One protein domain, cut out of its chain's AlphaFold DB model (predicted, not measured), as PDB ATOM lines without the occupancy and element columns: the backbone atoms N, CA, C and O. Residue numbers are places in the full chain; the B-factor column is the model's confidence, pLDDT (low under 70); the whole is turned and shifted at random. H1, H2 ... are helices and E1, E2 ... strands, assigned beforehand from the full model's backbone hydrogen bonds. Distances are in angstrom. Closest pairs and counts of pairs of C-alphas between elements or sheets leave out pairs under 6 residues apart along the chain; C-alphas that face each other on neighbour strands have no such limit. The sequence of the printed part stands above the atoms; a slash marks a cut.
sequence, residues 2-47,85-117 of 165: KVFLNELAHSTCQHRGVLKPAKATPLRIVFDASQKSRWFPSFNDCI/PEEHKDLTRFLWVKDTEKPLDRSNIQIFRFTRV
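What this domain is: This is residues 2 to 47 and 85 to 117 of the 165 residues of an uncharacterized protein of Heterorhabditis bacteriophora (UniProt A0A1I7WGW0). Two strand hairpins, E1 with E2 and E3 with E4, meet at one point near the starts of E1 and E3 and spread from there as a V. The short helix H1 only grazes this strongly twisted sheet near that corner, and a long unnamed stretch, residues 33 to 47, follows E2. The printed part has 79 residues, under half in named elements, in the order H1 E1 E2 E3 E4; the class is mixed, helices and strands. The sheet runs E2, E1, E3, E4 and is mixed. The whole is only just loose, close to compact, with a radius of gyration of the C-alphas of 14.1 A and spans of 38 by 30 by 28 A.

How they stand to each other: H1, residues 2 to 9, only grazes the sheet with its residues 5 to 9; 3 of its 4 O i to N i+4 pairs are within hydrogen-bond range. E1, residues 12 to 19, and E2, residues 27 to 32, form an antiparallel hairpin at 148 degrees; N 18 and O 28 are 2.8 A apart, within hydrogen-bond range. E3, residues 93 to 97, and E4, residues 109 to 113, form another at 147 degrees, with N 96 and O 110 within hydrogen-bond range at 2.8 A. E1 and E3 meet only at a point, where the C-alphas of Thr 12 and Phe 94 face each other at 4.7 A. E2 and E4 are edge strands and are apart.

Where its parts are: H1 begins at C-alpha 2 (-27.987, 22.950, 11.270) and is 10.6 A long. E1 measures 22.4 A, E2 15.8 A, E3 13.7 A and E4 13.5 A, ending at C-alpha 113 (-8.705, 25.488, -1.159).

The domain as a whole: The C-alphas of Ala 24 and Trp 39 are the two farthest apart, 40.0 A. Residues 48 to 84 are not printed; C-alphas 47 and 85 are 15.1 A apart across this cut. The link from E3 to E4 is long, 11 residues. Mean pLDDT of the printed part is 73.2, with residues 2 to 13, 34 to 43 and 45 to 46 under 70.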
ATOM      1  N   LYS A   2     -28.558  21.593  11.043       28.36
ATOM      2  CA  LYS A   2     -27.987  22.950  11.270       28.36
ATOM      3  C   LYS A   2     -26.673  22.989  12.074       28.36
ATOM      4  O   LYS A   2     -25.856  23.871  11.855       28.36
ATOM      5  N   VAL A   3     -26.466  22.036  12.983       32.88
ATOM      6  CA  VAL A   3     -25.301  22.021  13.889       32.88
ATOM      7  C   VAL A   3     -24.005  21.618  13.165       32.88
ATOM      8  O   VAL A   3     -22.974  22.243  13.370       32.88
ATOM      9  N   PHE A   4     -24.071  20.651  12.243       34.00
ATOM     10  CA  PHE A   4     -22.893  20.145  11.522       34.00
ATOM     11  C   PHE A   4     -22.382  21.080  10.422       34.00
ATOM     12  O   PHE A   4     -21.177  21.149  10.193       34.00
ATOM     13  N   LEU A   5     -23.285  21.797   9.743       40.97
ATOM     14  CA  LEU A   5     -22.888  22.829   8.785       40.97
ATOM     15  C   LEU A   5     -22.214  24.005   9.491       40.97
ATOM     16  O   LEU A   5     -21.278  24.552   8.926       40.97
ATOM     17  N   ASN A   6     -22.630  24.342  10.717       42.41
ATOM     18  CA  ASN A   6     -21.956  25.374  11.498       42.41
ATOM     19  C   ASN A   6     -20.498  24.978  11.765       42.41
ATOM     20  O   ASN A   6     -19.628  25.662  11.252       42.41
ATOM     21  N   GLU A   7     -20.205  23.842  12.405       41.38
ATOM     22  CA  GLU A   7     -18.819  23.469  12.770       41.38
ATOM     23  C   GLU A   7     -17.805  23.489  11.607       41.38
ATOM     24  O   GLU A   7     -16.655  23.878  11.804       41.38
ATOM     25  N   LEU A   8     -18.218  23.104  10.392       48.47
ATOM     26  CA  LEU A   8     -17.372  23.162   9.190       48.47
ATOM     27  C   LEU A   8     -17.359  24.548   8.523       48.47
ATOM     28  O   LEU A   8     -16.358  24.910   7.911       48.47
ATOM     29  N   ALA A   9     -18.429  25.336   8.661       50.41
ATOM     30  CA  ALA A   9     -18.530  26.689   8.109       50.41
ATOM     31  C   ALA A   9     -17.663  27.722   8.843       50.41
ATOM     32  O   ALA A   9     -17.470  28.822   8.331       50.41
ATOM     33  N   HIS A  10     -17.119  27.385  10.017       55.91
ATOM     34  CA  HIS A  10     -16.366  28.317  10.864       55.91
ATOM     35  C   HIS A  10     -15.056  28.832  10.226       55.91
ATOM     36  O   HIS A  10     -14.504  29.819  10.701       55.91
ATOM     37  N   SER A  11     -14.552  28.194   9.159       57.72
ATOM     38  CA  SER A  11     -13.323  28.603   8.448       57.72
ATOM     39  C   SER A  11     -13.427  28.520   6.919       57.72
ATOM     40  O   SER A  11     -12.411  28.481   6.229       57.72
ATOM     41  N   THR A  12     -14.645  28.470   6.368       65.31
ATOM     42  CA  THR A  12     -14.856  28.329   4.919       65.31
ATOM     43  C   THR A  12     -15.627  29.508   4.343       65.31
ATOM     44  O   THR A  12     -16.686  29.862   4.858       65.31
ATOM     45  N   CYS A  13     -15.154  30.067   3.231       69.88
ATOM     46  CA  CYS A  13     -15.883  31.073   2.472       69.88
ATOM     47  C   CYS A  13     -17.174  30.477   1.907       69.88
ATOM     48  O   CYS A  13     -17.165  29.433   1.246       69.88
ATOM     49  N   GLN A  14     -18.287  31.172   2.133       74.31
ATOM     50  CA  GLN A  14     -19.550  30.827   1.499       74.31
ATOM     51  C   GLN A  14     -19.527  31.243   0.029       74.31
ATOM     52  O   GLN A  14     -18.867  32.209  -0.352       74.31
ATOM     53  N   HIS A  15     -20.264  30.520  -0.809       80.44
ATOM     54  CA  HIS A  15     -20.352  30.808  -2.238       80.44
ATOM     55  C   HIS A  15     -21.788  30.717  -2.752       80.44
ATOM     56  O   HIS A  15     -22.605  29.959  -2.219       80.44
ATOM     57  N   ARG A  16     -22.094  31.478  -3.805       80.19
ATOM     58  CA  ARG A  16     -23.387  31.478  -4.495       80.19
ATOM     59  C   ARG A  16     -23.186  31.503  -6.006       80.19
ATOM     60  O   ARG A  16     -22.387  32.280  -6.522       80.19
ATOM     61  N   GLY A  17     -23.964  30.695  -6.723       80.38
ATOM     62  CA  GLY A  17     -24.078  30.785  -8.176       80.38
ATOM     63  C   GLY A  17     -24.951  31.970  -8.588       80.38
ATOM     64  O   GLY A  17     -26.104  32.071  -8.178       80.38
ATOM     65  N   VAL A  18     -24.408  32.868  -9.404       81.75
ATOM     66  CA  VAL A  18     -25.133  33.975 -10.028       81.75
ATOM     67  C   VAL A  18     -25.285  33.668 -11.510       81.75
ATOM     68  O   VAL A  18     -24.294  33.588 -12.242       81.75
ATOM     69  N   LEU A  19     -26.532  33.514 -11.948       83.00
ATOM     70  CA  LEU A  19     -26.869  33.313 -13.351       83.00
ATOM     71  C   LEU A  19     -27.002  34.665 -14.059       83.00
ATOM     72  O   LEU A  19     -27.751  35.543 -13.633       83.00
ATOM     73  N   LYS A  20     -26.249  34.841 -15.142       79.25
ATOM     74  CA  LYS A  20     -26.288  35.996 -16.040       79.25
ATOM     75  C   LYS A  20     -26.435  35.482 -17.475       79.25
ATOM     76  O   LYS A  20     -25.424  35.353 -18.165       79.25
ATOM     77  N   PRO A  21     -27.667  35.201 -17.932       75.88
ATOM     78  CA  PRO A  21     -27.919  34.528 -19.211       75.88
ATOM     79  C   PRO A  21     -27.397  35.299 -20.435       75.88
ATOM     80  O   PRO A  21     -27.112  34.695 -21.458       75.88
ATOM     81  N   ALA A  22     -27.199  36.616 -20.324       77.81
ATOM     82  CA  ALA A  22     -26.688  37.468 -21.402       77.81
ATOM     83  C   ALA A  22     -25.150  37.450 -21.580       77.81
ATOM     84  O   ALA A  22     -24.626  38.199 -22.402       77.81
ATOM     85  N   LYS A  23     -24.395  36.667 -20.793       72.50
ATOM     86  CA  LYS A  23     -22.926  36.574 -20.901       72.50
ATOM     87  C   LYS A  23     -22.492  35.223 -21.466       72.50
ATOM     88  O   LYS A  23     -23.110  34.209 -21.170       72.50
ATOM     89  N   ALA A  24     -21.348  35.211 -22.160       71.75
ATOM     90  CA  ALA A  24     -20.717  33.994 -22.691       71.75
ATOM     91  C   ALA A  24     -20.521  32.891 -21.630       71.75
ATOM     92  O   ALA A  24     -20.648  31.711 -21.928       71.75
ATOM     93  N   THR A  25     -20.266  33.279 -20.374       71.44
ATOM     94  CA  THR A  25     -20.318  32.391 -19.202       71.44
ATOM     95  C   THR A  25     -21.590  32.686 -18.394       71.44
ATOM     96  O   THR A  25     -21.596  33.670 -17.636       71.44
ATOM     97  N   PRO A  26     -22.656  31.879 -18.537       72.62
ATOM     98  CA  PRO A  26     -23.957  32.179 -17.948       72.62
ATOM     99  C   PRO A  26     -24.004  31.952 -16.437       72.62
ATOM    100  O   PRO A  26     -24.799  32.598 -15.770       72.62
ATOM    101  N   LEU A  27     -23.145  31.102 -15.867       79.12
ATOM    102  CA  LEU A  27     -23.046  30.882 -14.423       79.12
ATOM    103  C   LEU A  27     -21.716  31.426 -13.896       79.12
ATOM    104  O   LEU A  27     -20.651  31.089 -14.412       79.12
ATOM    105  N   ARG A  28     -21.770  32.255 -12.852       78.94
ATOM    106  CA  ARG A  28     -20.589  32.735 -12.122       78.94
ATOM    107  C   ARG A  28     -20.718  32.395 -10.650       78.94
ATOM    108  O   ARG A  28     -21.721  32.738 -10.034       78.94
ATOM    109  N   ILE A  29     -19.701  31.762 -10.084       80.88
ATOM    110  CA  ILE A  29     -19.638  31.506  -8.646       80.88
ATOM    111  C   ILE A  29     -19.058  32.754  -7.983       80.88
ATOM    112  O   ILE A  29     -17.977  33.211  -8.350       80.88
ATOM    113  N   VAL A  30     -19.799  33.325  -7.041       79.44
ATOM    114  CA  VAL A  30     -19.379  34.476  -6.241       79.44
ATOM    115  C   VAL A  30     -19.146  34.001  -4.820       79.44
ATOM    116  O   VAL A  30     -20.011  33.342  -4.244       79.44
ATOM    117  N   PHE A  31     -17.985  34.336  -4.270       76.75
ATOM    118  CA  PHE A  31     -17.628  34.033  -2.891       76.75
ATOM    119  C   PHE A  31     -17.976  35.233  -2.015       76.75
ATOM    120  O   PHE A  31     -17.598  36.361  -2.326       76.75
ATOM    121  N   ASP A  32     -18.728  34.985  -0.950       73.38
ATOM    122  CA  ASP A  32     -19.117  35.995   0.028       73.38
ATOM    123  C   ASP A  32     -18.302  35.784   1.306       73.38
ATOM    124  O   ASP A  32     -18.597  34.923   2.138       73.38
ATOM    125  N   ALA A  33     -17.232  36.568   1.427       73.12
ATOM    126  CA  ALA A  33     -16.361  36.588   2.596       73.12
ATOM    127  C   ALA A  33     -16.891  37.484   3.733       73.12
ATOM    128  O   ALA A  33     -16.294  37.531   4.808       73.12
ATOM    129  N   SER A  34     -18.004  38.195   3.517       69.31
ATOM    130  CA  SER A  34     -18.573  39.153   4.475       69.31
ATOM    131  C   SER A  34     -19.667  38.559   5.368       69.31
ATOM    132  O   SER A  34     -20.122  39.209   6.309       69.31
ATOM    133  N   GLN A  35     -20.075  37.310   5.110       68.00
ATOM    134  CA  GLN A  35     -21.087  36.599   5.895       68.00
ATOM    135  C   GLN A  35     -20.624  36.429   7.344       68.00
ATOM    136  O   GLN A  35     -19.662  35.713   7.625       68.00
ATOM    137  N   LYS A  36     -21.340  37.072   8.268       66.56
ATOM    138  CA  LYS A  36     -21.169  36.907   9.717       66.56
ATOM    139  C   LYS A  36     -22.155  35.862  10.215       66.56
ATOM    140  O   LYS A  36     -23.305  35.826   9.777       66.56
ATOM    141  N   SER A  37     -21.736  35.044  11.172       65.31
ATOM    142  CA  SER A  37     -22.678  34.229  11.940       65.31
ATOM    143  C   SER A  37     -22.968  34.913  13.278       65.31
ATOM    144  O   SER A  37     -22.187  35.741  13.739       65.31
ATOM    145  N   ARG A  38     -24.081  34.566  13.935       58.53
ATOM    146  CA  ARG A  38     -24.509  35.188  15.205       58.53
ATOM    147  C   ARG A  38     -23.447  35.134  16.320       58.53
ATOM    148  O   ARG A  38     -23.528  35.928  17.249       58.53
ATOM    149  N   TRP A  39     -22.483  34.218  16.228       62.81
ATOM    150  CA  TRP A  39     -21.485  33.963  17.271       62.81
ATOM    151  C   TRP A  39     -20.034  33.999  16.772       62.81
ATOM    152  O   TRP A  39     -19.126  33.898  17.591       62.81
ATOM    153  N   PHE A  40     -19.801  34.147  15.461       65.31
ATOM    154  CA  PHE A  40     -18.455  34.111  14.877       65.31
ATOM    155  C   PHE A  40     -18.237  35.247  13.867       65.31
ATOM    156  O   PHE A  40     -19.164  35.562  13.106       65.31
ATOM    157  N   PRO A  41     -17.021  35.828  13.835       65.31
ATOM    158  CA  PRO A  41     -16.636  36.859  12.874       65.31
ATOM    159  C   PRO A  41     -16.726  36.357  11.425       65.31
ATOM    160  O   PRO A  41     -16.654  35.155  11.166       65.31
ATOM    161  N   SER A  42     -16.900  37.278  10.473       69.56
ATOM    162  CA  SER A  42     -16.817  36.944   9.047       69.56
ATOM    163  C   SER A  42     -15.379  36.656   8.626       69.56
ATOM    164  O   SER A  42     -14.424  37.041   9.300       69.56
ATOM    165  N   PHE A  43     -15.216  36.028   7.464       69.31
ATOM    166  CA  PHE A  43     -13.894  35.780   6.897       69.31
ATOM    167  C   PHE A  43     -13.094  37.077   6.693       69.31
ATOM    168  O   PHE A  43     -11.905  37.120   6.994       69.31
ATOM    169  N   ASN A  44     -13.764  38.153   6.271       72.69
ATOM    170  CA  ASN A  44     -13.167  39.484   6.169       72.69
ATOM    171  C   ASN A  44     -12.801  40.087   7.535       72.69
ATOM    172  O   ASN A  44     -11.815  40.800   7.618       72.69
ATOM    173  N   ASP A  45     -13.538  39.801   8.613       67.44
ATOM    174  CA  ASP A  45     -13.173  40.293   9.953       67.44
ATOM    175  C   ASP A  45     -11.902  39.597  10.489       67.44
ATOM    176  O   ASP A  45     -11.165  40.171  11.287       67.44
ATOM    177  N   CYS A  46     -11.634  38.364  10.048       69.94
ATOM    178  CA  CYS A  46     -10.427  37.610  10.405       69.94
ATOM    179  C   CYS A  46      -9.196  37.999   9.572       69.94
ATOM    180  O   CYS A  46      -8.080  37.597   9.902       69.94
ATOM    181  N   ILE A  47      -9.389  38.739   8.480       71.38
ATOM    182  CA  ILE A  47      -8.333  39.132   7.553       71.38
ATOM    183  C   ILE A  47      -8.135  40.641   7.629       71.38
ATOM    184  O   ILE A  47      -9.067  41.424   7.472       71.38
ATOM    185  N   PRO A  85       0.698  31.684  -0.804       85.38
ATOM    186  CA  PRO A  85       1.661  30.842  -0.091       85.38
ATOM    187  C   PRO A  85       0.988  29.644   0.589       85.38
ATOM    188  O   PRO A  85      -0.150  29.755   1.035       85.38
ATOM    189  N   GLU A  86       1.672  28.499   0.685       84.25
ATOM    190  CA  GLU A  86       1.078  27.260   1.227       84.25
ATOM    191  C   GLU A  86       0.493  27.452   2.634       84.25
ATOM    192  O   GLU A  86      -0.620  27.009   2.905       84.25
ATOM    193  N   GLU A  87       1.201  28.207   3.474       82.62
ATOM    194  CA  GLU A  87       0.819  28.583   4.841       82.62
ATOM    195  C   GLU A  87      -0.507  29.354   4.939       82.62
ATOM    196  O   GLU A  87      -1.189  29.293   5.959       82.62
ATOM    197  N   HIS A  88      -0.915  30.045   3.872       78.56
ATOM    198  CA  HIS A  88      -2.121  30.875   3.852       78.56
ATOM    199  C   HIS A  88      -3.283  30.252   3.071       78.56
ATOM    200  O   HIS A  88      -4.401  30.767   3.118       78.56
ATOM    201  N   LYS A  89      -3.079  29.125   2.376       80.25
ATOM    202  CA  LYS A  89      -4.156  28.456   1.618       80.25
ATOM    203  C   LYS A  89      -5.252  27.877   2.500       80.25
ATOM    204  O   LYS A  89      -6.380  27.691   2.051       80.25
ATOM    205  N   ASP A  90      -4.918  27.562   3.744       78.44
ATOM    206  CA  ASP A  90      -5.888  27.048   4.705       78.44
ATOM    207  C   ASP A  90      -6.890  28.105   5.166       78.44
ATOM    208  O   ASP A  90      -7.967  27.746   5.637       78.44
ATOM    209  N   LEU A  91      -6.581  29.386   4.952       72.88
ATOM    210  CA  LEU A  91      -7.522  30.474   5.172       72.88
ATOM    211  C   LEU A  91      -8.591  30.468   4.073       72.88
ATOM    212  O   LEU A  91      -9.770  30.622   4.340       72.88
ATOM    213  N   THR A  92      -8.233  30.198   2.823       76.56
ATOM    214  CA  THR A  92      -9.143  30.328   1.678       76.56
ATOM    215  C   THR A  92      -9.852  29.012   1.326       76.56
ATOM    216  O   THR A  92      -9.863  28.563   0.176       76.56
ATOM    217  N   ARG A  93     -10.451  28.355   2.327       83.00
ATOM    218  CA  ARG A  93     -11.225  27.115   2.136       83.00
ATOM    219  C   ARG A  93     -12.656  27.415   1.687       83.00
ATOM    220  O   ARG A  93     -13.247  28.397   2.118       83.00
ATOM    221  N   PHE A  94     -13.253  26.551   0.872       81.62
ATOM    222  CA  PHE A  94     -14.680  26.599   0.541       81.62
ATOM    223  C   PHE A  94     -15.268  25.192   0.421       81.62
ATOM    224  O   PHE A  94     -14.562  24.230   0.117       81.62
ATOM    225  N   LEU A  95     -16.566  25.074   0.691       84.81
ATOM    226  CA  LEU A  95     -17.294  23.809   0.613       84.81
ATOM    227  C   LEU A  95     -17.908  23.636  -0.775       84.81
ATOM    228  O   LEU A  95     -18.435  24.587  -1.339       84.81
ATOM    229  N   TRP A  96     -17.890  22.412  -1.285       85.38
ATOM    230  CA  TRP A  96     -18.519  22.020  -2.540       85.38
ATOM    231  C   TRP A  96     -19.314  20.733  -2.346       85.38
ATOM    232  O   TRP A  96     -18.891  19.836  -1.617       85.38
ATOM    233  N   VAL A  97     -20.463  20.631  -3.004       85.50
ATOM    234  CA  VAL A  97     -21.301  19.427  -2.967       85.50
ATOM    235  C   VAL A  97     -20.922  18.545  -4.151       85.50
ATOM    236  O   VAL A  97     -20.892  19.023  -5.283       85.50
ATOM    237  N   LYS A  98     -20.599  17.272  -3.901       84.50
ATOM    238  CA  LYS A  98     -20.212  16.333  -4.966       84.50
ATOM    239  C   LYS A  98     -21.399  15.976  -5.855       84.50
ATOM    240  O   LYS A  98     -21.257  15.960  -7.072       84.50
ATOM    241  N   ASP A  99     -22.538  15.680  -5.237       84.44
ATOM    242  CA  ASP A  99     -23.759  15.254  -5.910       84.44
ATOM    243  C   ASP A  99     -24.961  16.003  -5.326       84.44
ATOM    244  O   ASP A  99     -25.255  15.889  -4.133       84.44
ATOM    245  N   THR A 100     -25.635  16.796  -6.156       81.50
ATOM    246  CA  THR A 100     -26.784  17.615  -5.748       81.50
ATOM    247  C   THR A 100     -28.048  16.800  -5.495       81.50
ATOM    248  O   THR A 100     -28.937  17.295  -4.809       81.50
ATOM    249  N   GLU A 101     -28.123  15.566  -6.001       84.50
ATOM    250  CA  GLU A 101     -29.272  14.668  -5.822       84.50
ATOM    251  C   GLU A 101     -29.200  13.894  -4.495       84.50
ATOM    252  O   GLU A 101     -30.194  13.353  -4.008       84.50
ATOM    253  N   LYS A 102     -28.011  13.830  -3.885       82.44
ATOM    254  CA  LYS A 102     -27.787  13.168  -2.597       82.44
ATOM    255  C   LYS A 102     -28.006  14.127  -1.423       82.44
ATOM    256  O   LYS A 102     -27.761  15.329  -1.548       82.44
ATOM    257  N   PRO A 103     -28.390  13.613  -0.239       81.25
ATOM    258  CA  PRO A 103     -28.490  14.435   0.960       81.25
ATOM    259  C   PRO A 103     -27.160  15.139   1.283       81.25
ATOM    260  O   PRO A 103     -26.064  14.648   0.985       81.25
ATOM    261  N   LEU A 104     -27.270  16.319   1.898       75.56
ATOM    262  CA  LEU A 104     -26.152  17.128   2.392       75.56
ATOM    263  C   LEU A 104     -25.533  16.484   3.643       75.56
ATOM    264  O   LEU A 104     -25.690  16.977   4.759       75.56
ATOM    265  N   ASP A 105     -24.822  15.379   3.432       79.88
ATOM    266  CA  ASP A 105     -24.068  14.658   4.456       79.88
ATOM    267  C   ASP A 105     -22.556  14.842   4.286       79.88
ATOM    268  O   ASP A 105     -22.058  15.192   3.213       79.88
ATOM    269  N   ARG A 106     -21.788  14.557   5.350       73.00
ATOM    270  CA  ARG A 106     -20.316  14.696   5.364       73.00
ATOM    271  C   ARG A 106     -19.620  13.925   4.234       73.00
ATOM    272  O   ARG A 106     -18.582  14.364   3.759       73.00
ATOM    273  N   SER A 107     -20.180  12.801   3.789       81.44
ATOM    274  CA  SER A 107     -19.650  12.003   2.672       81.44
ATOM    275  C   SER A 107     -19.812  12.689   1.304       81.44
ATOM    276  O   SER A 107     -19.004  12.464   0.392       81.44
ATOM    277  N   ASN A 108     -20.826  13.551   1.178       85.31
ATOM    278  CA  ASN A 108     -21.205  14.267  -0.038       85.31
ATOM    279  C   ASN A 108     -20.622  15.694  -0.115       85.31
ATOM    280  O   ASN A 108     -20.682  16.340  -1.158       85.31
ATOM    281  N   ILE A 109     -20.020  16.186   0.971       84.50
ATOM    282  CA  ILE A 109     -19.361  17.494   1.018       84.50
ATOM    283  C   ILE A 109     -17.857  17.318   0.778       84.50
ATOM    284  O   ILE A 109     -17.208  16.441   1.346       84.50
ATOM    285  N   GLN A 110     -17.288  18.173  -0.064       86.94
ATOM    286  CA  GLN A 110     -15.857  18.274  -0.315       86.94
ATOM    287  C   GLN A 110     -15.358  19.667   0.063       86.94
ATOM    288  O   GLN A 110     -16.047  20.660  -0.147       86.94
ATOM    289  N   ILE A 111     -14.150  19.738   0.618       85.81
ATOM    290  CA  ILE A 111     -13.505  21.003   0.971       85.81
ATOM    291  C   ILE A 111     -12.421  21.288  -0.062       85.81
ATOM    292  O   ILE A 111     -11.499  20.492  -0.239       85.81
ATOM    293  N   PHE A 112     -12.528  22.431  -0.724       86.00
ATOM    294  CA  PHE A 112     -11.530  22.943  -1.652       86.00
ATOM    295  C   PHE A 112     -10.780  24.122  -1.039       86.00
ATOM    296  O   PHE A 112     -11.238  24.748  -0.086       86.00
ATOM    297  N   ARG A 113      -9.593  24.401  -1.581       85.88
ATOM    298  CA  ARG A 113      -8.705  25.488  -1.159       85.88
ATOM    299  C   ARG A 113      -8.311  26.311  -2.368       85.88
ATOM    300  O   ARG A 113      -7.950  25.740  -3.400       85.88
ATOM    301  N   PHE A 114      -8.350  27.632  -2.249       85.69
ATOM    302  CA  PHE A 114      -7.836  28.479  -3.313       85.69
ATOM    303  C   PHE A 114      -6.310  28.425  -3.366       85.69
ATOM    304  O   PHE A 114      -5.611  28.512  -2.361       85.69
ATOM    305  N   THR A 115      -5.778  28.316  -4.579       87.44
ATOM    306  CA  THR A 115      -4.335  28.424  -4.844       87.44
ATOM    307  C   THR A 115      -3.935  29.825  -5.300       87.44
ATOM    308  O   THR A 115      -2.750  30.162  -5.299       87.44
ATOM    309  N   ARG A 116      -4.920  30.637  -5.692       87.94
ATOM    310  CA  ARG A 116      -4.787  32.008  -6.186       87.94
ATOM    311  C   ARG A 116      -5.679  32.931  -5.373       87.94
ATOM    312  O   ARG A 116      -6.666  32.461  -4.817       87.94
ATOM    313  N   VAL A 117      -5.342  34.215  -5.318       85.38
ATOM    314  CA  VAL A 117      -6.137  35.207  -4.582       85.38
ATOM    315  C   VAL A 117      -7.560  35.238  -5.160       85.38
ATOM    316  O   VAL A 117      -7.718  35.536  -6.345       85.38
TER     317      VAL A 117